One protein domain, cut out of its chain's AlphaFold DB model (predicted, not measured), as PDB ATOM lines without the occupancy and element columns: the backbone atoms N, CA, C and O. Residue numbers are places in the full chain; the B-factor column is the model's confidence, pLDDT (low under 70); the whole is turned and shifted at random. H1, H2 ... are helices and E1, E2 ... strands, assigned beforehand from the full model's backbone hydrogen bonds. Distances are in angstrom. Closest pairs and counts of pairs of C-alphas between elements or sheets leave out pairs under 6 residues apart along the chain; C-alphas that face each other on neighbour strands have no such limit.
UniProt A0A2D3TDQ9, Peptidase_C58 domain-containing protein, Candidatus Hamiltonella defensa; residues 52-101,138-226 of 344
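This is residues 52 to 101 and 138 to 226 of the 344 residues of the protein "Peptidase_C58 domain-containing protein" of Candidatus Hamiltonella defensa (UniProt A0A2D3TDQ9). What picture do the parts make? A small two-strand hairpin, E1 and E2, leads straight into the long helix H7, on which H5 and H8 pack side by side, crossing it, with the short H4 and H6 also on H7. H3 lies near the middle of the whole, H1 is loosely joined to it on the side away from H5 and H8, and H2 lies beyond, near H1 and far from the middle. What is printed? There are 139 residues with eight named helices and two named strands, in the order H1 H2 H3 H4 H5 H6 E1 E2 H7 H8; the sheet E1 - E2 is antiparallel and the class is mostly helix. How large is it? It is compact, with a radius of gyration of the C-alphas of 16.0 A and spans of 48 by 42 by 26 A.

Where are the strands? E1 is residues 179 to 181, from C-alpha 179 at (167.708, 97.553, 242.290), and E2 is residues 188 to 191, 9.2 A long. Where are the helices? H7 is residues 192 to 211, 28.5 A; H5 157 to 169, 18.3 A; H8 217 to 224, 10.9 A, ending at C-alpha 224 (174.127, 104.783, 220.375). H6 is residues 174 to 178, H4 150 to 153 and H3 140 to 146. H1 is residues 52 to 67, beginning at C-alpha 52 (170.284, 75.568, 229.703), and H2 85 to 100, each 22.6 A.

How do the strands pair? In the hairpin E1 and E2, N 180 and O 189 are 3.0 A apart, within hydrogen-bond range. Residues 71 to 72 pair in parallel with residues 190 to 191 of E2. What touches the hub, H7? H5 touches residues 198 to 205 of H7 alone, at a steep tilt of 57 degrees, opposite ways; the closest C-alphas, of Gly 159 and Gln 202, are 4.4 A apart. H8 touches H5 at a shallow tilt of 15 degrees, the same way, the closest C-alphas, of Thr 162 and Asp 218, being 6.5 A apart. H4 touches H7 at Ser 151 and Ala 203, their closest C-alphas, 5.7 A apart. What of H1 and H2? H1 only just touches H3, with 3 pairs of C-alphas within 8 A, the closest being Leu 63 and Ser 144 at 7.6 A. H1 and H2 are close but not clearly touching. How are the helix backbones? Every O i to N i+4 pair is within hydrogen-bond range in H1, H2, H3, H5, H6, H7 and H8; H4 is too short for one.

Is the printed part cut? Residues 102 to 137 are not printed, and C-alphas 101 and 138 are 21.2 A apart. Which link is long? The link from H1 to H2 has 17 residues. Where is confidence low? Residues 82 to 101 are under 70; the mean pLDDT of the printed part is 83.4.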
ATOM      1  N   GLU A  52     170.203  74.167 229.257       72.38
ATOM      2  CA  GLU A  52     170.284  75.568 229.703       72.38
ATOM      3  C   GLU A  52     169.360  75.878 230.889       72.38
ATOM      4  O   GLU A  52     169.692  76.704 231.748       72.38
ATOM      5  N   LYS A  53     168.200  75.217 230.959       78.38
ATOM      6  CA  LYS A  53     167.240  75.409 232.042       78.38
ATOM      7  C   LYS A  53     167.782  74.797 233.330       78.38
ATOM      8  O   LYS A  53     167.735  75.455 234.369       78.38
ATOM      9  N   GLU A  54     168.315  73.583 233.273       72.00
ATOM     10  CA  GLU A  54     168.920  72.909 234.421       72.00
ATOM     11  C   GLU A  54     170.130  73.684 234.955       72.00
ATOM     12  O   GLU A  54     170.251  73.900 236.165       72.00
ATOM     13  N   LEU A  55     170.986  74.196 234.066       73.31
ATOM     14  CA  LEU A  55     172.111  75.050 234.452       73.31
ATOM     15  C   LEU A  55     171.637  76.340 235.141       73.31
ATOM     16  O   LEU A  55     172.205  76.761 236.155       73.31
ATOM     17  N   ASN A  56     170.587  76.973 234.618       81.50
ATOM     18  CA  ASN A  56     169.995  78.154 235.236       81.50
ATOM     19  C   ASN A  56     169.391  77.852 236.619       81.50
ATOM     20  O   ASN A  56     169.568  78.639 237.553       81.50
ATOM     21  N   ASP A  57     168.726  76.706 236.775       76.69
ATOM     22  CA  ASP A  57     168.166  76.264 238.053       76.69
ATOM     23  C   ASP A  57     169.283  76.076 239.103       76.69
ATOM     24  O   ASP A  57     169.151  76.552 240.237       76.69
ATOM     25  N   VAL A  58     170.435  75.510 238.716       73.88
ATOM     26  CA  VAL A  58     171.629  75.392 239.580       73.88
ATOM     27  C   VAL A  58     172.186  76.763 239.981       73.88
ATOM     28  O   VAL A  58     172.421  77.012 241.168       73.88
ATOM     29  N   LYS A  59     172.363  77.685 239.022       79.81
ATOM     30  CA  LYS A  59     172.830  79.061 239.290       79.81
ATOM     31  C   LYS A  59     171.894  79.782 240.269       79.81
ATOM     32  O   LYS A  59     172.347  80.409 241.231       79.81
ATOM     33  N   ARG A  60     170.578  79.674 240.055       83.12
ATOM     34  CA  ARG A  60     169.551  80.282 240.912       83.12
ATOM     35  C   ARG A  60     169.599  79.714 242.322       83.12
ATOM     36  O   ARG A  60     169.548  80.478 243.287       83.12
ATOM     37  N   PHE A  61     169.714  78.396 242.440       73.19
ATOM     38  CA  PHE A  61     169.811  77.718 243.723       73.19
ATOM     39  C   PHE A  61     171.046  78.172 244.516       73.19
ATOM     40  O   PHE A  61     170.908  78.577 245.669       73.19
ATOM     41  N   TYR A  62     172.221  78.231 243.878       75.44
ATOM     42  CA  TYR A  62     173.450  78.744 244.498       75.44
ATOM     43  C   TYR A  62     173.269  80.156 245.090       75.44
ATOM     44  O   TYR A  62     173.659  80.427 246.230       75.44
ATOM     45  N   LEU A  63     172.632  81.065 244.344       79.06
ATOM     46  CA  LEU A  63     172.390  82.437 244.798       79.06
ATOM     47  C   LEU A  63     171.360  82.514 245.940       79.06
ATOM     48  O   LEU A  63     171.550  83.291 246.882       79.06
ATOM     49  N   LEU A  64     170.293  81.712 245.874       77.88
ATOM     50  CA  LEU A  64     169.257  81.635 246.908       77.88
ATOM     51  C   LEU A  64     169.788  81.067 248.225       77.88
ATOM     52  O   LEU A  64     169.474  81.610 249.279       77.88
ATOM     53  N   GLU A  65     170.625  80.035 248.192       70.50
ATOM     54  CA  GLU A  65     171.236  79.469 249.401       70.50
ATOM     55  C   GLU A  65     172.157  80.483 250.091       70.50
ATOM     56  O   GLU A  65     172.120  80.670 251.310       70.50
ATOM     57  N   ARG A  66     172.955  81.215 249.307       74.00
ATOM     58  CA  ARG A  66     173.951  82.144 249.852       74.00
ATOM     59  C   ARG A  66     173.356  83.451 250.370       74.00
ATOM     60  O   ARG A  66     173.862  84.011 251.348       74.00
ATOM     61  N   TYR A  67     172.329  83.974 249.702       80.00
ATOM     62  CA  TYR A  67     171.794  85.307 249.992       80.00
ATOM     63  C   TYR A  67     170.297  85.329 250.308       80.00
ATOM     64  O   TYR A  67     169.801  86.373 250.732       80.00
ATOM     65  N   GLY A  68     169.570  84.226 250.152       81.69
ATOM     66  CA  GLY A  68     168.120  84.173 250.328       81.69
ATOM     67  C   GLY A  68     167.372  85.008 249.288       81.69
ATOM     68  O   GLY A  68     167.791  85.148 248.139       81.69
ATOM     69  N   ASP A  69     166.266  85.622 249.711       84.50
ATOM     70  CA  ASP A  69     165.386  86.451 248.871       84.50
ATOM     71  C   ASP A  69     165.968  87.855 248.601       84.50
ATOM     72  O   ASP A  69     165.434  88.890 249.011       84.50
ATOM     73  N   LYS A  70     167.152  87.899 247.985       90.00
ATOM     74  CA  LYS A  70     167.928  89.125 247.733       90.00
ATOM     75  C   LYS A  70     168.133  89.437 246.253       90.00
ATOM     76  O   LYS A  70     168.781  90.453 245.966       90.00
ATOM     77  N   PHE A  71     167.565  88.614 245.378       92.69
ATOM     78  CA  PHE A  71     167.594  88.733 243.924       92.69
ATOM     79  C   PHE A  71     166.174  88.707 243.366       92.69
ATOM     80  O   PHE A  71     165.315  87.999 243.890       92.69
ATOM     81  N   GLU A  72     165.947  89.485 242.318       94.81
ATOM     82  CA  GLU A  72     164.757  89.410 241.480       94.81
ATOM     83  C   GLU A  72     165.144  88.618 240.228       94.81
ATOM     84  O   GLU A  72     165.914  89.110 239.407       94.81
ATOM     85  N   PHE A  73     164.677  87.372 240.138       92.69
ATOM     86  CA  PHE A  73     164.957  86.468 239.016       92.69
ATOM     87  C   PHE A  73     163.930  86.694 237.904       92.69
ATOM     88  O   PHE A  73     163.023  85.885 237.719       92.69
ATOM     89  N   ASP A  74     164.036  87.836 237.233       93.38
ATOM     90  CA  ASP A  74     163.144  88.249 236.151       93.38
ATOM     91  C   ASP A  74     163.537  87.688 234.774       93.38
ATOM     92  O   ASP A  74     162.720  87.691 233.858       93.38
ATOM     93  N   GLU A  75     164.745  87.136 234.652       94.19
ATOM     94  CA  GLU A  75     165.218  86.361 233.500       94.19
ATOM     95  C   GLU A  75     166.249  85.292 233.939       94.19
ATOM     96  O   GLU A  75     166.664  85.292 235.109       94.19
ATOM     97  N   PRO A  76     166.651  84.350 233.056       91.81
ATOM     98  CA  PRO A  76     167.736  83.411 233.347       91.81
ATOM     99  C   PRO A  76     169.044  84.128 233.715       91.81
ATOM    100  O   PRO A  76     169.292  85.242 233.279       91.81
ATOM    101  N   ILE A  77     169.908  83.507 234.517       90.00
ATOM    102  CA  ILE A  77     171.166  84.108 234.978       90.00
ATOM    103  C   ILE A  77     172.252  83.896 233.924       90.00
ATOM    104  O   ILE A  77     172.703  82.761 233.717       90.00
ATOM    105  N   LEU A  78     172.728  84.998 233.336       87.75
ATOM    106  CA  LEU A  78     173.759  85.008 232.296       87.75
ATOM    107  C   LEU A  78     173.406  84.055 231.130       87.75
ATOM    108  O   LEU A  78     174.135  83.082 230.904       87.75
ATOM    109  N   PRO A  79     172.258  84.258 230.453       85.19
ATOM    110  CA  PRO A  79     171.835  83.411 229.339       85.19
ATOM    111  C   PRO A  79     172.879  83.474 228.220       85.19
ATOM    112  O   PRO A  79     173.409  84.536 227.944       85.19
ATOM    113  N   GLY A  80     173.238  82.354 227.591       80.75
ATOM    114  CA  GLY A  80     174.253  82.335 226.524       80.75
ATOM    115  C   GLY A  80     175.706  82.594 226.965       80.75
ATOM    116  O   GLY A  80     176.624  82.299 226.208       80.75
ATOM    117  N   LEU A  81     175.949  83.058 228.194       76.81
ATOM    118  CA  LEU A  81     177.287  83.193 228.785       76.81
ATOM    119  C   LEU A  81     177.583  81.978 229.667       76.81
ATOM    120  O   LEU A  81     177.661  82.053 230.900       76.81
ATOM    121  N   ASN A  82     177.688  80.821 229.022       68.62
ATOM    122  CA  ASN A  82     177.883  79.547 229.702       68.62
ATOM    123  C   ASN A  82     179.260  79.478 230.383       68.62
ATOM    124  O   ASN A  82     180.245  80.028 229.901       68.62
ATOM    125  N   CYS A  83     179.326  78.809 231.533       68.06
ATOM    126  CA  CYS A  83     180.582  78.513 232.226       68.06
ATOM    127  C   CYS A  83     181.172  77.180 231.754       68.06
ATOM    128  O   CYS A  83     180.421  76.277 231.375       68.06
ATOM    129  N   SER A  84     182.498  77.026 231.827       63.62
ATOM    130  CA  SER A  84     183.153  75.736 231.576       63.62
ATOM    131  C   SER A  84     182.741  74.688 232.607       63.62
ATOM    132  O   SER A  84     182.296  74.986 233.722       63.62
ATOM    133  N   SER A  85     182.948  73.419 232.254       58.72
ATOM    134  CA  SER A  85     182.653  72.296 233.145       58.72
ATOM    135  C   SER A  85     183.459  72.354 234.455       58.72
ATOM    136  O   SER A  85     183.022  71.867 235.496       58.72
ATOM    137  N   GLU A  86     184.631  72.982 234.421       53.66
ATOM    138  CA  GLU A  86     185.551  73.214 235.529       53.66
ATOM    139  C   GLU A  86     184.997  74.264 236.496       53.66
ATOM    140  O   GLU A  86     184.976  74.031 237.707       53.66
ATOM    141  N   VAL A  87     184.478  75.379 235.974       55.81
ATOM    142  CA  VAL A  87     183.815  76.414 236.778       55.81
ATOM    143  C   VAL A  87     182.524  75.875 237.392       55.81
ATOM    144  O   VAL A  87     182.267  76.099 238.574       55.81
ATOM    145  N   GLN A  88     181.768  75.057 236.661       58.69
ATOM    146  CA  GLN A  88     180.571  74.387 237.181       58.69
ATOM    147  C   GLN A  88     180.900  73.413 238.326       58.69
ATOM    148  O   GLN A  88     180.268  73.461 239.385       58.69
ATOM    149  N   LYS A  89     181.946  72.588 238.177       58.62
ATOM    150  CA  LYS A  89     182.457  71.732 239.264       58.62
ATOM    151  C   LYS A  89     182.932  72.554 240.459       58.62
ATOM    152  O   LYS A  89     182.684  72.168 241.599       58.62
ATOM    153  N   ALA A  90     183.602  73.680 240.221       56.88
ATOM    154  CA  ALA A  90     184.063  74.566 241.282       56.88
ATOM    155  C   ALA A  90     182.893  75.213 242.036       56.88
ATOM    156  O   ALA A  90     182.965  75.330 243.256       56.88
ATOM    157  N   LEU A  91     181.806  75.582 241.354       57.69
ATOM    158  CA  LEU A  91     180.595  76.117 241.983       57.69
ATOM    159  C   LEU A  91     179.905  75.075 242.863       57.69
ATOM    160  O   LEU A  91     179.552  75.385 244.000       57.69
ATOM    161  N   MET A  92     179.787  73.831 242.392       58.03
ATOM    162  CA  MET A  92     179.221  72.733 243.185       58.03
ATOM    163  C   MET A  92     180.121  72.347 244.367       58.03
ATOM    164  O   MET A  92     179.644  72.204 245.488       58.03
ATOM    165  N   SER A  93     181.435  72.269 244.152       59.62
ATOM    166  CA  SER A  93     182.410  72.001 245.215       59.62
ATOM    167  C   SER A  93     182.441  73.121 246.261       59.62
ATOM    168  O   SER A  93     182.459  72.855 247.465       59.62
ATOM    169  N   ARG A  94     182.382  74.391 245.835       53.91
ATOM    170  CA  ARG A  94     182.267  75.541 246.745       53.91
ATOM    171  C   ARG A  94     180.950  75.526 247.496       53.91
ATOM    172  O   ARG A  94     180.974  75.787 248.688       53.91
ATOM    173  N   TYR A  95     179.842  75.179 246.850       52.66
ATOM    174  CA  TYR A  95     178.563  74.989 247.526       52.66
ATOM    175  C   TYR A  95     178.660  73.916 248.626       52.66
ATOM    176  O   TYR A  95     178.337  74.189 249.783       52.66
ATOM    177  N   ASP A  96     179.204  72.739 248.312       53.84
ATOM    178  CA  ASP A  96     179.388  71.659 249.287       53.84
ATOM    179  C   ASP A  96     180.350  72.042 250.417       53.84
ATOM    180  O   ASP A  96     180.158  71.649 251.570       53.84
ATOM    181  N   THR A  97     181.381  72.828 250.102       52.62
ATOM    182  CA  THR A  97     182.354  73.319 251.080       52.62
ATOM    183  C   THR A  97     181.736  74.393 251.972       52.62
ATOM    184  O   THR A  97     181.858  74.307 253.188       52.62
ATOM    185  N   GLU A  98     181.029  75.375 251.412       50.16
ATOM    186  CA  GLU A  98     180.370  76.462 252.147       50.16
ATOM    187  C   GLU A  98     179.227  75.949 253.029       50.16
ATOM    188  O   GLU A  98     179.074  76.431 254.151       50.16
ATOM    189  N   LYS A  99     178.501  74.907 252.599       52.44
ATOM    190  CA  LYS A  99     177.516  74.191 253.430       52.44
ATOM    191  C   LYS A  99     178.160  73.521 254.650       52.44
ATOM    192  O   LYS A  99     177.528  73.395 255.696       52.44
ATOM    193  N   LYS A 100     179.421  73.095 254.521       52.31
ATOM    194  CA  LYS A 100     180.224  72.473 255.589       52.31
ATOM    195  C   LYS A 100     181.063  73.486 256.379       52.31
ATOM    196  O   LYS A 100     181.637  73.123 257.406       52.31
ATOM    197  N   MET A 101     181.151  74.747 255.941       51.16
ATOM    198  CA  MET A 101     181.892  75.786 256.652       51.16
ATOM    199  C   MET A 101     181.128  76.245 257.888       51.16
ATOM    200  O   MET A 101     179.935  76.543 257.853       51.16
ATOM    201  N   ASN A 138     184.001  93.189 242.969       81.94
ATOM    202  CA  ASN A 138     184.883  92.446 243.870       81.94
ATOM    203  C   ASN A 138     184.123  91.727 244.987       81.94
ATOM    204  O   ASN A 138     184.517  90.635 245.402       81.94
ATOM    205  N   THR A 139     183.001  92.285 245.454       78.94
ATOM    206  CA  THR A 139     182.329  91.802 246.665       78.94
ATOM    207  C   THR A 139     180.824  91.575 246.526       78.94
ATOM    208  O   THR A 139     180.103  92.166 245.722       78.94
ATOM    209  N   GLY A 140     180.307  90.694 247.385       83.75
ATOM    210  CA  GLY A 140     178.873  90.527 247.596       83.75
ATOM    211  C   GLY A 140     178.117  89.918 246.412       83.75
ATOM    212  O   GLY A 140     178.554  88.947 245.789       83.75
ATOM    213  N   LYS A 141     176.905  90.432 246.173       88.56
ATOM    214  CA  LYS A 141     175.924  89.810 245.271       88.56
ATOM    215  C   LYS A 141     176.342  89.871 243.805       88.56
ATOM    216  O   LYS A 141     176.249  88.853 243.132       88.56
ATOM    217  N   LEU A 142     176.806  91.035 243.340       92.00
ATOM    218  CA  LEU A 142     177.227  91.231 241.953       92.00
ATOM    219  C   LEU A 142     178.435  90.342 241.634       92.00
ATOM    220  O   LEU A 142     178.353  89.521 240.727       92.00
ATOM    221  N   ALA A 143     179.469  90.381 242.480       85.69
ATOM    222  CA  ALA A 143     180.626  89.490 242.397       85.69
ATOM    223  C   ALA A 143     180.260  87.995 242.333       85.69
ATOM    224  O   ALA A 143     180.955  87.196 241.713       85.69
ATOM    225  N   SER A 144     179.169  87.592 242.994       83.75
ATOM    226  CA  SER A 144     178.724  86.193 242.978       83.75
ATOM    227  C   SER A 144     178.035  85.802 241.679       83.75
ATOM    228  O   SER A 144     178.047  84.621 241.367       83.75
ATOM    229  N   ILE A 145     177.432  86.754 240.959       89.88
ATOM    230  CA  ILE A 145     176.810  86.505 239.655       89.88
ATOM    231  C   ILE A 145     177.888  86.437 238.576       89.88
ATOM    232  O   ILE A 145     177.932  85.455 237.849       89.88
ATOM    233  N   ILE A 146     178.791  87.420 238.505       88.12
ATOM    234  CA  ILE A 146     179.797  87.489 237.426       88.12
ATOM    235  C   ILE A 146     180.743  86.278 237.414       88.12
ATOM    236  O   ILE A 146     181.220  85.869 236.364       88.12
ATOM    237  N   LYS A 147     180.963  85.649 238.578       83.56
ATOM    238  CA  LYS A 147     181.769  84.424 238.725       83.56
ATOM    239  C   LYS A 147     181.054  83.151 238.244       83.56
ATOM    240  O   LYS A 147     181.640  82.076 238.318       83.56
ATOM    241  N   LEU A 148     179.799  83.244 237.792       82.88
ATOM    242  CA  LEU A 148     179.025  82.123 237.236       82.88
ATOM    243  C   LEU A 148     179.227  81.938 235.722       82.88
ATOM    244  O   LEU A 148     178.569  81.079 235.132       82.88
ATOM    245  N   SER A 149     180.101  82.735 235.104       83.44
ATOM    246  CA  SER A 149     180.477  82.640 233.695       83.44
ATOM    247  C   SER A 149     181.970  82.896 233.527       83.44
ATOM    248  O   SER A 149     182.510  83.809 234.147       83.44
ATOM    249  N   ASP A 150     182.621  82.115 232.671       79.06
ATOM    250  CA  ASP A 150     184.051  82.240 232.379       79.06
ATOM    251  C   ASP A 150     184.349  83.576 231.691       79.06
ATOM    252  O   ASP A 150     185.325  84.237 232.034       79.06
ATOM    253  N   SER A 151     183.448  84.014 230.804       82.88
ATOM    254  CA  SER A 151     183.546  85.276 230.063       82.88
ATOM    255  C   SER A 151     183.519  86.513 230.959       82.88
ATOM    256  O   SER A 151     183.942  87.575 230.533       82.88
ATOM    257  N   THR A 152     183.015  86.405 232.192       85.44
ATOM    258  CA  THR A 152     182.905  87.544 233.120       85.44
ATOM    259  C   THR A 152     183.592  87.307 234.461       85.44
ATOM    260  O   THR A 152     183.565  88.172 235.337       85.44
ATOM    261  N   ALA A 153     184.210  86.138 234.659       81.50
ATOM    262  CA  ALA A 153     184.830  85.762 235.929       81.50
ATOM    263  C   ALA A 153     186.052  86.624 236.273       81.50
ATOM    264  O   ALA A 153     186.356  86.795 237.455       81.50
ATOM    265  N   LEU A 154     186.735  87.155 235.253       78.12
ATOM    266  CA  LEU A 154     187.879  88.057 235.404       78.12
ATOM    267  C   LEU A 154     187.463  89.506 235.688       78.12
ATOM    268  O   LEU A 154     188.291  90.301 236.120       78.12
ATOM    269  N   GLY A 155     186.185  89.833 235.503       85.81
ATOM    270  CA  GLY A 155     185.644  91.166 235.709       85.81
ATOM    271  C   GLY A 155     184.649  91.547 234.622       85.81
ATOM    272  O   GLY A 155     184.474  90.856 233.624       85.81
ATOM    273  N   ILE A 156     183.976  92.661 234.864       94.00
ATOM    274  CA  ILE A 156     183.024  93.320 233.971       94.00
ATOM    275  C   ILE A 156     183.324  94.820 233.891       94.00
ATOM    276  O   ILE A 156     182.405  95.629 233.796       94.00
ATOM    277  N   CYS A 157     184.595  95.215 234.028       94.62
ATOM    278  CA  CYS A 157     184.973  96.608 234.250       94.62
ATOM    279  C   CYS A 157     184.562  97.534 233.097       94.62
ATOM    280  O   CYS A 157     183.971  98.583 233.359       94.62
ATOM    281  N   ALA A 158     184.774  97.121 231.845       93.62
ATOM    282  CA  ALA A 158     184.375  97.878 230.660       93.62
ATOM    283  C   ALA A 158     182.849  98.007 230.578       93.62
ATOM    284  O   ALA A 158     182.309  99.116 230.582       93.62
ATOM    285  N   GLY A 159     182.136  96.876 230.625       95.75
ATOM    286  CA  GLY A 159     180.674  96.875 230.545       95.75
ATOM    287  C   GLY A 159     180.016  97.663 231.687       95.75
ATOM    288  O   GLY A 159     179.036  98.388 231.483       95.75
ATOM    289  N   TYR A 160     180.567  97.560 232.897       97.06
ATOM    290  CA  TYR A 160     180.085  98.264 234.083       97.06
ATOM    291  C   TYR A 160     180.306  99.773 233.960       97.06
ATOM    292  O   TYR A 160     179.366 100.542 234.169       97.06
ATOM    293  N   SER A 161     181.512 100.201 233.580       97.12
ATOM    294  CA  SER A 161     181.863 101.615 233.406       97.12
ATOM    295  C   SER A 161     181.065 102.271 232.275       97.12
ATOM    296  O   SER A 161     180.511 103.354 232.470       97.12
ATOM    297  N   THR A 162     180.879 101.586 231.143       97.00
ATOM    298  CA  THR A 162     180.025 102.054 230.038       97.00
ATOM    299  C   THR A 162     178.579 102.271 230.496       97.00
ATOM    300  O   THR A 162     177.991 103.332 230.263       97.00
ATOM    301  N   LYS A 163     177.987 101.304 231.211       96.75
ATOM    302  CA  LYS A 163     176.624 101.450 231.752       96.75
ATOM    303  C   LYS A 163     176.541 102.533 232.825       96.75
ATOM    304  O   LYS A 163     175.532 103.239 232.882       96.75
ATOM    305  N   GLN A 164     177.584 102.696 233.637       97.12
ATOM    306  CA  GLN A 164     177.655 103.753 234.640       97.12
ATOM    307  C   GLN A 164     177.627 105.142 234.014       97.12
ATOM    308  O   GLN A 164     176.840 105.970 234.469       97.12
ATOM    309  N   LEU A 165     178.391 105.389 232.949       97.12
ATOM    310  CA  LEU A 165     178.342 106.668 232.237       97.12
ATOM    311  C   LEU A 165     176.947 106.960 231.676       97.12
ATOM    312  O   LEU A 165     176.433 108.065 231.858       97.12
ATOM    313  N   ILE A 166     176.297 105.960 231.067       96.56
ATOM    314  CA  ILE A 166     174.923 106.098 230.562       96.56
ATOM    315  C   ILE A 166     173.975 106.498 231.701       96.56
ATOM    316  O   ILE A 166     173.283 107.511 231.592       96.56
ATOM    317  N   ALA A 167     173.994 105.774 232.822       95.69
ATOM    318  CA  ALA A 167     173.141 106.066 233.972       95.69
ATOM    319  C   ALA A 167     173.417 107.452 234.584       95.69
ATOM    320  O   ALA A 167     172.473 108.185 234.898       95.69
ATOM    321  N   LEU A 168     174.690 107.837 234.710       95.44
ATOM    322  CA  LEU A 168     175.100 109.154 235.204       95.44
ATOM    323  C   LEU A 168     174.577 110.275 234.303       95.44
ATOM    324  O   LEU A 168     174.066 111.275 234.809       95.44
ATOM    325  N   SER A 169     174.587 110.076 232.982       94.50
ATOM    326  CA  SER A 169     174.029 111.053 232.039       94.50
ATOM    327  C   SER A 169     172.515 111.253 232.160       94.50
ATOM    328  O   SER A 169     171.989 112.292 231.762       94.50
ATOM    329  N   GLU A 170     171.817 110.291 232.764       94.12
ATOM    330  CA  GLU A 170     170.386 110.346 233.073       94.12
ATOM    331  C   GLU A 170     170.111 110.853 234.504       94.12
ATOM    332  O   GLU A 170     168.972 110.822 234.979       94.12
ATOM    333  N   GLY A 171     171.143 111.314 235.220       91.94
ATOM    334  CA  GLY A 171     171.034 111.821 236.590       91.94
ATOM    335  C   GLY A 171     170.796 110.726 237.635       91.94
ATOM    336  O   GLY A 171     170.178 110.978 238.675       91.94
ATOM    337  N   LYS A 172     171.240 109.495 237.366       93.19
ATOM    338  CA  LYS A 172     171.143 108.346 238.280       93.19
ATOM    339  C   LYS A 172     172.453 107.545 238.310       93.19
ATOM    340  O   LYS A 172     173.445 107.931 237.717       93.19
ATOM    341  N   THR A 173     172.464 106.430 239.033       93.44
ATOM    342  CA  THR A 173     173.567 105.456 239.037       93.44
ATOM    343  C   THR A 173     173.048 104.117 238.523       93.44
ATOM    344  O   THR A 173     171.850 103.849 238.641       93.44
ATOM    345  N   ILE A 174     173.916 103.233 238.026       92.75
ATOM    346  CA  ILE A 174     173.482 101.875 237.622       92.75
ATOM    347  C   ILE A 174     172.940 101.060 238.788       92.75
ATOM    348  O   ILE A 174     172.172 100.128 238.585       92.75
ATOM    349  N   ASP A 175     173.276 101.423 240.026       90.88
ATOM    350  CA  ASP A 175     172.682 100.814 241.212       90.88
ATOM    351  C   ASP A 175     171.169 101.047 241.272       90.88
ATOM    352  O   ASP A 175     170.433 100.195 241.766       90.88
ATOM    353  N   ARG A 176     170.693 102.191 240.759       90.50
ATOM    354  CA  ARG A 176     169.260 102.482 240.640       90.50
ATOM    355  C   ARG A 176     168.591 101.549 239.637       90.50
ATOM    356  O   ARG A 176     167.475 101.115 239.902       90.50
ATOM    357  N   ASP A 177     169.265 101.237 238.536       89.62
ATOM    358  CA  ASP A 177     168.743 100.328 237.516       89.62
ATOM    359  C   ASP A 177     168.742  98.885 238.036       89.62
ATOM    360  O   ASP A 177     167.719  98.203 238.009       89.62
ATOM    361  N   MET A 178     169.847  98.458 238.647       93.56
ATOM    362  CA  MET A 178     170.027  97.115 239.203       93.56
ATOM    363  C   MET A 178     169.153  96.798 240.429       93.56
ATOM    364  O   MET A 178     169.111  95.642 240.860       93.56
ATOM    365  N   ARG A 179     168.474  97.770 241.050       91.56
ATOM    366  CA  ARG A 179     167.708  97.553 242.290       91.56
ATOM    367  C   ARG A 179     166.203  97.586 242.063       91.56
ATOM    368  O   ARG A 179     165.637  98.593 241.659       91.56
ATOM    369  N   VAL A 180     165.529  96.534 242.523       89.81
ATOM    370  CA  VAL A 180     164.076  96.545 242.745       89.81
ATOM    371  C   VAL A 180     163.818  96.741 244.231       89.81
ATOM    372  O   VAL A 180     164.200  95.903 245.048       89.81
ATOM    373  N   VAL A 181     163.189  97.857 244.601       87.25
ATOM    374  CA  VAL A 181     162.835  98.157 245.996       87.25
ATOM    375  C   VAL A 181     161.376  97.794 246.238       87.25
ATOM    376  O   VAL A 181     160.476  98.336 245.598       87.25
ATOM    377  N   ASN A 182     161.129  96.894 247.190       81.88
ATOM    378  CA  ASN A 182     159.772  96.586 247.619       81.88
ATOM    379  C   ASN A 182     159.183  97.794 248.369       81.88
ATOM    380  O   ASN A 182     159.761  98.268 249.348       81.88
ATOM    381  N   LYS A 183     158.021  98.280 247.921       82.19
ATOM    382  CA  LYS A 183     157.354  99.457 248.501       82.19
ATOM    383  C   LYS A 183     156.946  99.263 249.968       82.19
ATOM    384  O   LYS A 183     156.907 100.241 250.705       82.19
ATOM    385  N   ASN A 184     156.685  98.026 250.396       82.12
ATOM    386  CA  ASN A 184     156.128  97.728 251.716       82.12
ATOM    387  C   ASN A 184     157.204  97.617 252.804       82.12
ATOM    388  O   ASN A 184     157.024  98.159 253.888       82.12
ATOM    389  N   ASP A 185     158.319  96.929 252.536       81.69
ATOM    390  CA  ASP A 185     159.371  96.697 253.542       81.69
ATOM    391  C   ASP A 185     160.704  97.398 253.235       81.69
ATOM    392  O   ASP A 185     161.681  97.221 253.966       81.69
ATOM    393  N   LYS A 186     160.742  98.206 252.163       82.44
ATOM    394  CA  LYS A 186     161.910  98.960 251.675       82.44
ATOM    395  C   LYS A 186     163.148  98.097 251.405       82.44
ATOM    396  O   LYS A 186     164.243  98.633 251.221       82.44
ATOM    397  N   LYS A 187     163.022  96.765 251.348       85.50
ATOM    398  CA  LYS A 187     164.150  95.895 251.005       85.50
ATOM    399  C   LYS A 187     164.399  95.951 249.505       85.50
ATOM    400  O   LYS A 187     163.472  95.867 248.703       85.50
ATOM    401  N   SER A 188     165.674  96.058 249.134       88.19
ATOM    402  CA  SER A 188     166.106  96.024 247.737       88.19
ATOM    403  C   SER A 188     166.585  94.632 247.327       88.19
ATOM    404  O   SER A 188     167.437  94.039 248.010       88.19
ATOM    405  N   LYS A 189     166.123  94.166 246.171       93.00
ATOM    406  CA  LYS A 189     166.647  93.002 245.454       93.00
ATOM    407  C   LYS A 189     167.536  93.447 244.294       93.00
ATOM    408  O   LYS A 189     167.329  94.530 243.755       93.00
ATOM    409  N   LEU A 190     168.540  92.638 243.964       94.88
ATOM    410  CA  LEU A 190     169.349  92.812 242.754       94.88
ATOM    411  C   LEU A 190     168.607  92.171 241.575       94.88
ATOM    412  O   LEU A 190     168.268  90.993 241.658       94.88
ATOM    413  N   LYS A 191     168.320  92.949 240.536       96.00
ATOM    414  CA  LYS A 191     167.579  92.535 239.343       96.00
ATOM    415  C   LYS A 191     168.513  91.826 238.367       96.00
ATOM    416  O   LYS A 191     169.512  92.421 237.969       96.00
ATOM    417  N   ILE A 192     168.220  90.571 238.023       96.19
ATOM    418  CA  ILE A 192     169.114  89.756 237.189       96.19
ATOM    419  C   ILE A 192     169.228  90.333 235.782       96.19
ATOM    420  O   ILE A 192     170.346  90.430 235.279       96.19
ATOM    421  N   SER A 193     168.134  90.825 235.199       96.62
ATOM    422  CA  SER A 193     168.184  91.367 233.836       96.62
ATOM    423  C   SER A 193     169.127  92.547 233.642       96.62
ATOM    424  O   SER A 193     169.791  92.672 232.616       96.62
ATOM    425  N   GLU A 194     169.256  93.412 234.644       96.69
ATOM    426  CA  GLU A 194     170.170  94.551 234.551       96.69
ATOM    427  C   GLU A 194     171.627  94.127 234.733       96.69
ATOM    428  O   GLU A 194     172.510  94.696 234.096       96.69
ATOM    429  N   VAL A 195     171.885  93.093 235.542       96.56
ATOM    430  CA  VAL A 195     173.226  92.505 235.664       96.56
ATOM    431  C   VAL A 195     173.623  91.816 234.361       96.56
ATOM    432  O   VAL A 195     174.729  92.033 233.872       96.56
ATOM    433  N   ASN A 196     172.713  91.052 233.756       96.69
ATOM    434  CA  ASN A 196     172.963  90.379 232.487       96.69
ATOM    435  C   ASN A 196     173.327  91.375 231.382       96.69
ATOM    436  O   ASN A 196     174.301  91.147 230.676       96.69
ATOM    437  N   LYS A 197     172.638  92.520 231.275       96.69
ATOM    438  CA  LYS A 197     173.006  93.576 230.310       96.69
ATOM    439  C   LYS A 197     174.450  94.057 230.463       96.69
ATOM    440  O   LYS A 197     175.069  94.403 229.465       96.69
ATOM    441  N   ILE A 198     174.964  94.130 231.692       97.06
ATOM    442  CA  ILE A 198     176.351  94.536 231.954       97.06
ATOM    443  C   ILE A 198     177.313  93.411 231.547       97.06
ATOM    444  O   ILE A 198     178.297  93.661 230.857       97.06
ATOM    445  N   CYS A 199     177.008  92.175 231.937       96.44
ATOM    446  CA  CYS A 199     177.823  91.002 231.628       96.44
ATOM    447  C   CYS A 199     177.896  90.692 230.127       96.44
ATOM    448  O   CYS A 199     178.969  90.380 229.627       96.44
ATOM    449  N   HIS A 200     176.782  90.810 229.403       96.06
ATOM    450  CA  HIS A 200     176.752  90.652 227.949       96.06
ATOM    451  C   HIS A 200     177.545  91.740 227.248       96.06
ATOM    452  O   HIS A 200     178.324  91.433 226.356       96.06
ATOM    453  N   LEU A 201     177.407  92.989 227.697       95.62
ATOM    454  CA  LEU A 201     178.188  94.090 227.151       95.62
ATOM    455  C   LEU A 201     179.696  93.842 227.313       95.62
ATOM    456  O   LEU A 201     180.438  94.036 226.356       95.62
ATOM    457  N   GLN A 202     180.130  93.365 228.486       94.06
ATOM    458  CA  GLN A 202     181.521  92.956 228.706       94.06
ATOM    459  C   GLN A 202     181.931  91.834 227.742       94.06
ATOM    460  O   GLN A 202     182.916  91.975 227.028       94.06
ATOM    461  N   ALA A 203     181.172  90.736 227.706       91.94
ATOM    462  CA  ALA A 203     181.531  89.555 226.927       91.94
ATOM    463  C   ALA A 203     181.583  89.833 225.414       91.94
ATOM    464  O   ALA A 203     182.489  89.357 224.736       91.94
ATOM    465  N   GLU A 204     180.642  90.624 224.891       92.06
ATOM    466  CA  GLU A 204     180.643  91.070 223.492       92.06
ATOM    467  C   GLU A 204     181.846  91.976 223.197       92.06
ATOM    468  O   GLU A 204     182.496  91.818 222.164       92.06
ATOM    469  N   GLY A 205     182.175  92.890 224.117       88.44
ATOM    470  CA  GLY A 205     183.357  93.745 224.010       88.44
ATOM    471  C   GLY A 205     184.654  92.943 223.954       88.44
ATOM    472  O   GLY A 205     185.462  93.164 223.052       88.44
ATOM    473  N   ASP A 206     184.814  91.969 224.849       87.25
ATOM    474  CA  ASP A 206     185.986  91.092 224.895       87.25
ATOM    475  C   ASP A 206     186.093  90.237 223.625       87.25
ATOM    476  O   ASP A 206     187.158  90.158 223.009       87.25
ATOM    477  N   GLU A 207     184.987  89.632 223.175       87.81
ATOM    478  CA  GLU A 207     184.960  88.838 221.942       87.81
ATOM    479  C   GLU A 207     185.387  89.669 220.725       87.81
ATOM    480  O   GLU A 207     186.156  89.194 219.881       87.81
ATOM    481  N   ILE A 208     184.902  90.909 220.623       86.31
ATOM    482  CA  ILE A 208     185.260  91.802 219.526       86.31
ATOM    483  C   ILE A 208     186.715  92.249 219.649       86.31
ATOM    484  O   ILE A 208     187.418  92.206 218.642       86.31
ATOM    485  N   PHE A 209     187.192  92.600 220.843       83.62
ATOM    486  CA  PHE A 209     188.585  92.983 221.069       83.62
ATOM    487  C   PHE A 209     189.556  91.875 220.640       83.62
ATOM    488  O   PHE A 209     190.524  92.145 219.934       83.62
ATOM    489  N   PHE A 210     189.264  90.610 220.965       81.94
ATOM    490  CA  PHE A 210     190.099  89.483 220.530       81.94
ATOM    491  C   PHE A 210     190.108  89.270 219.008       81.94
ATOM    492  O   PHE A 210     191.069  88.711 218.480       81.94
ATOM    493  N   LYS A 211     189.061  89.699 218.291       87.31
ATOM    494  CA  LYS A 211     188.982  89.612 216.821       87.31
ATOM    495  C   LYS A 211     189.543  90.851 216.121       87.31
ATOM    496  O   LYS A 211     190.093  90.731 215.030       87.31
ATOM    497  N   ASN A 212     189.358  92.027 216.712       86.25
ATOM    498  CA  ASN A 212     189.760  93.324 216.187       86.25
ATOM    499  C   ASN A 212     190.092  94.290 217.347       86.25
ATOM    500  O   ASN A 212     189.215  95.036 217.790       86.25
ATOM    501  N   PRO A 213     191.351  94.303 217.821       80.56
ATOM    502  CA  PRO A 213     191.769  95.120 218.964       80.56
ATOM    503  C   PRO A 213     191.605  96.635 218.766       80.56
ATOM    504  O   PRO A 213     191.463  97.381 219.740       80.56
ATOM    505  N   ASP A 214     191.599  97.094 217.512       78.31
ATOM    506  CA  ASP A 214     191.434  98.509 217.161       78.31
ATOM    507  C   ASP A 214     189.970  98.963 217.249       78.31
ATOM    508  O   ASP A 214     189.676 100.160 217.300       78.31
ATOM    509  N   PHE A 215     189.025  98.021 217.290       75.31
ATOM    510  CA  PHE A 215     187.608  98.331 217.363       75.31
ATOM    511  C   PHE A 215     187.167  98.607 218.802       75.31
ATOM    512  O   PHE A 215     187.132  97.721 219.656       75.31
ATOM    513  N   LYS A 216     186.747  99.846 219.061       81.00
ATOM    514  CA  LYS A 216     186.229 100.274 220.364       81.00
ATOM    515  C   LYS A 216     184.723 100.022 220.456       81.00
ATOM    516  O   LYS A 216     183.904 100.899 220.193       81.00
ATOM    517  N   PHE A 217     184.346  98.792 220.805       86.56
ATOM    518  CA  PHE A 217     182.938  98.385 220.879       86.56
ATOM    519  C   PHE A 217     182.113  99.243 221.846       86.56
ATOM    520  O   PHE A 217     181.037  99.725 221.493       86.56
ATOM    521  N   ASP A 218     182.636  99.485 223.041       86.12
ATOM    522  CA  ASP A 218     181.989 100.330 224.046       86.12
ATOM    523  C   ASP A 218     181.723 101.758 223.551       86.12
ATOM    524  O   ASP A 218     180.679 102.327 223.871       86.12
ATOM    525  N   ASP A 219     182.620 102.325 222.739       88.06
ATOM    526  CA  ASP A 219     182.455 103.670 222.184       88.06
ATOM    527  C   ASP A 219     181.231 103.720 221.269       88.06
ATOM    528  O   ASP A 219     180.423 104.641 221.370       88.06
ATOM    529  N   GLN A 220     180.987 102.674 220.472       91.12
ATOM    530  CA  GLN A 220     179.755 102.569 219.683       91.12
ATOM    531  C   GLN A 220     178.505 102.463 220.555       91.12
ATOM    532  O   GLN A 220     177.433 102.954 220.189       91.12
ATOM    533  N   ILE A 221     178.602 101.791 221.702       94.88
ATOM    534  CA  ILE A 221     177.492 101.700 222.650       94.88
ATOM    535  C   ILE A 221     177.219 103.072 223.265       94.88
ATOM    536  O   ILE A 221     176.056 103.468 223.366       94.88
ATOM    537  N   LEU A 222     178.256 103.829 223.613       94.81
ATOM    538  CA  LEU A 222     178.133 105.206 224.081       94.81
ATOM    539  C   LEU A 222     177.544 106.114 222.987       94.81
ATOM    540  O   LEU A 222     176.587 106.844 223.251       94.81
ATOM    541  N   GLU A 223     178.002 106.015 221.740       93.81
ATOM    542  CA  GLU A 223     177.447 106.759 220.600       93.81
ATOM    543  C   GLU A 223     175.957 106.471 220.377       93.81
ATOM    544  O   GLU A 223     175.155 107.402 220.254       93.81
ATOM    545  N   LYS A 224     175.546 105.194 220.426       94.88
ATOM    546  CA  LYS A 224     174.127 104.783 220.375       94.88
ATOM    547  C   LYS A 224     173.300 105.356 221.528       94.88
ATOM    548  O   LYS A 224     172.083 105.477 221.410       94.88
ATOM    549  N   ASN A 225     173.946 105.730 222.631       95.12
ATOM    550  CA  ASN A 225     173.336 106.414 223.768       95.12
ATOM    551  C   ASN A 225     173.559 107.939 223.714       95.12
ATOM    552  O   ASN A 225     173.486 108.618 224.735       95.12
ATOM    553  N   ASN A 226     173.768 108.504 222.523       95.69
ATOM    554  CA  ASN A 226     173.974 109.927 222.231       95.69
ATOM    555  C   ASN A 226     175.153 110.564 222.974       95.69
ATOM    556  O   ASN A 226     175.098 111.750 223.312       95.69
TER     557      ASN A 226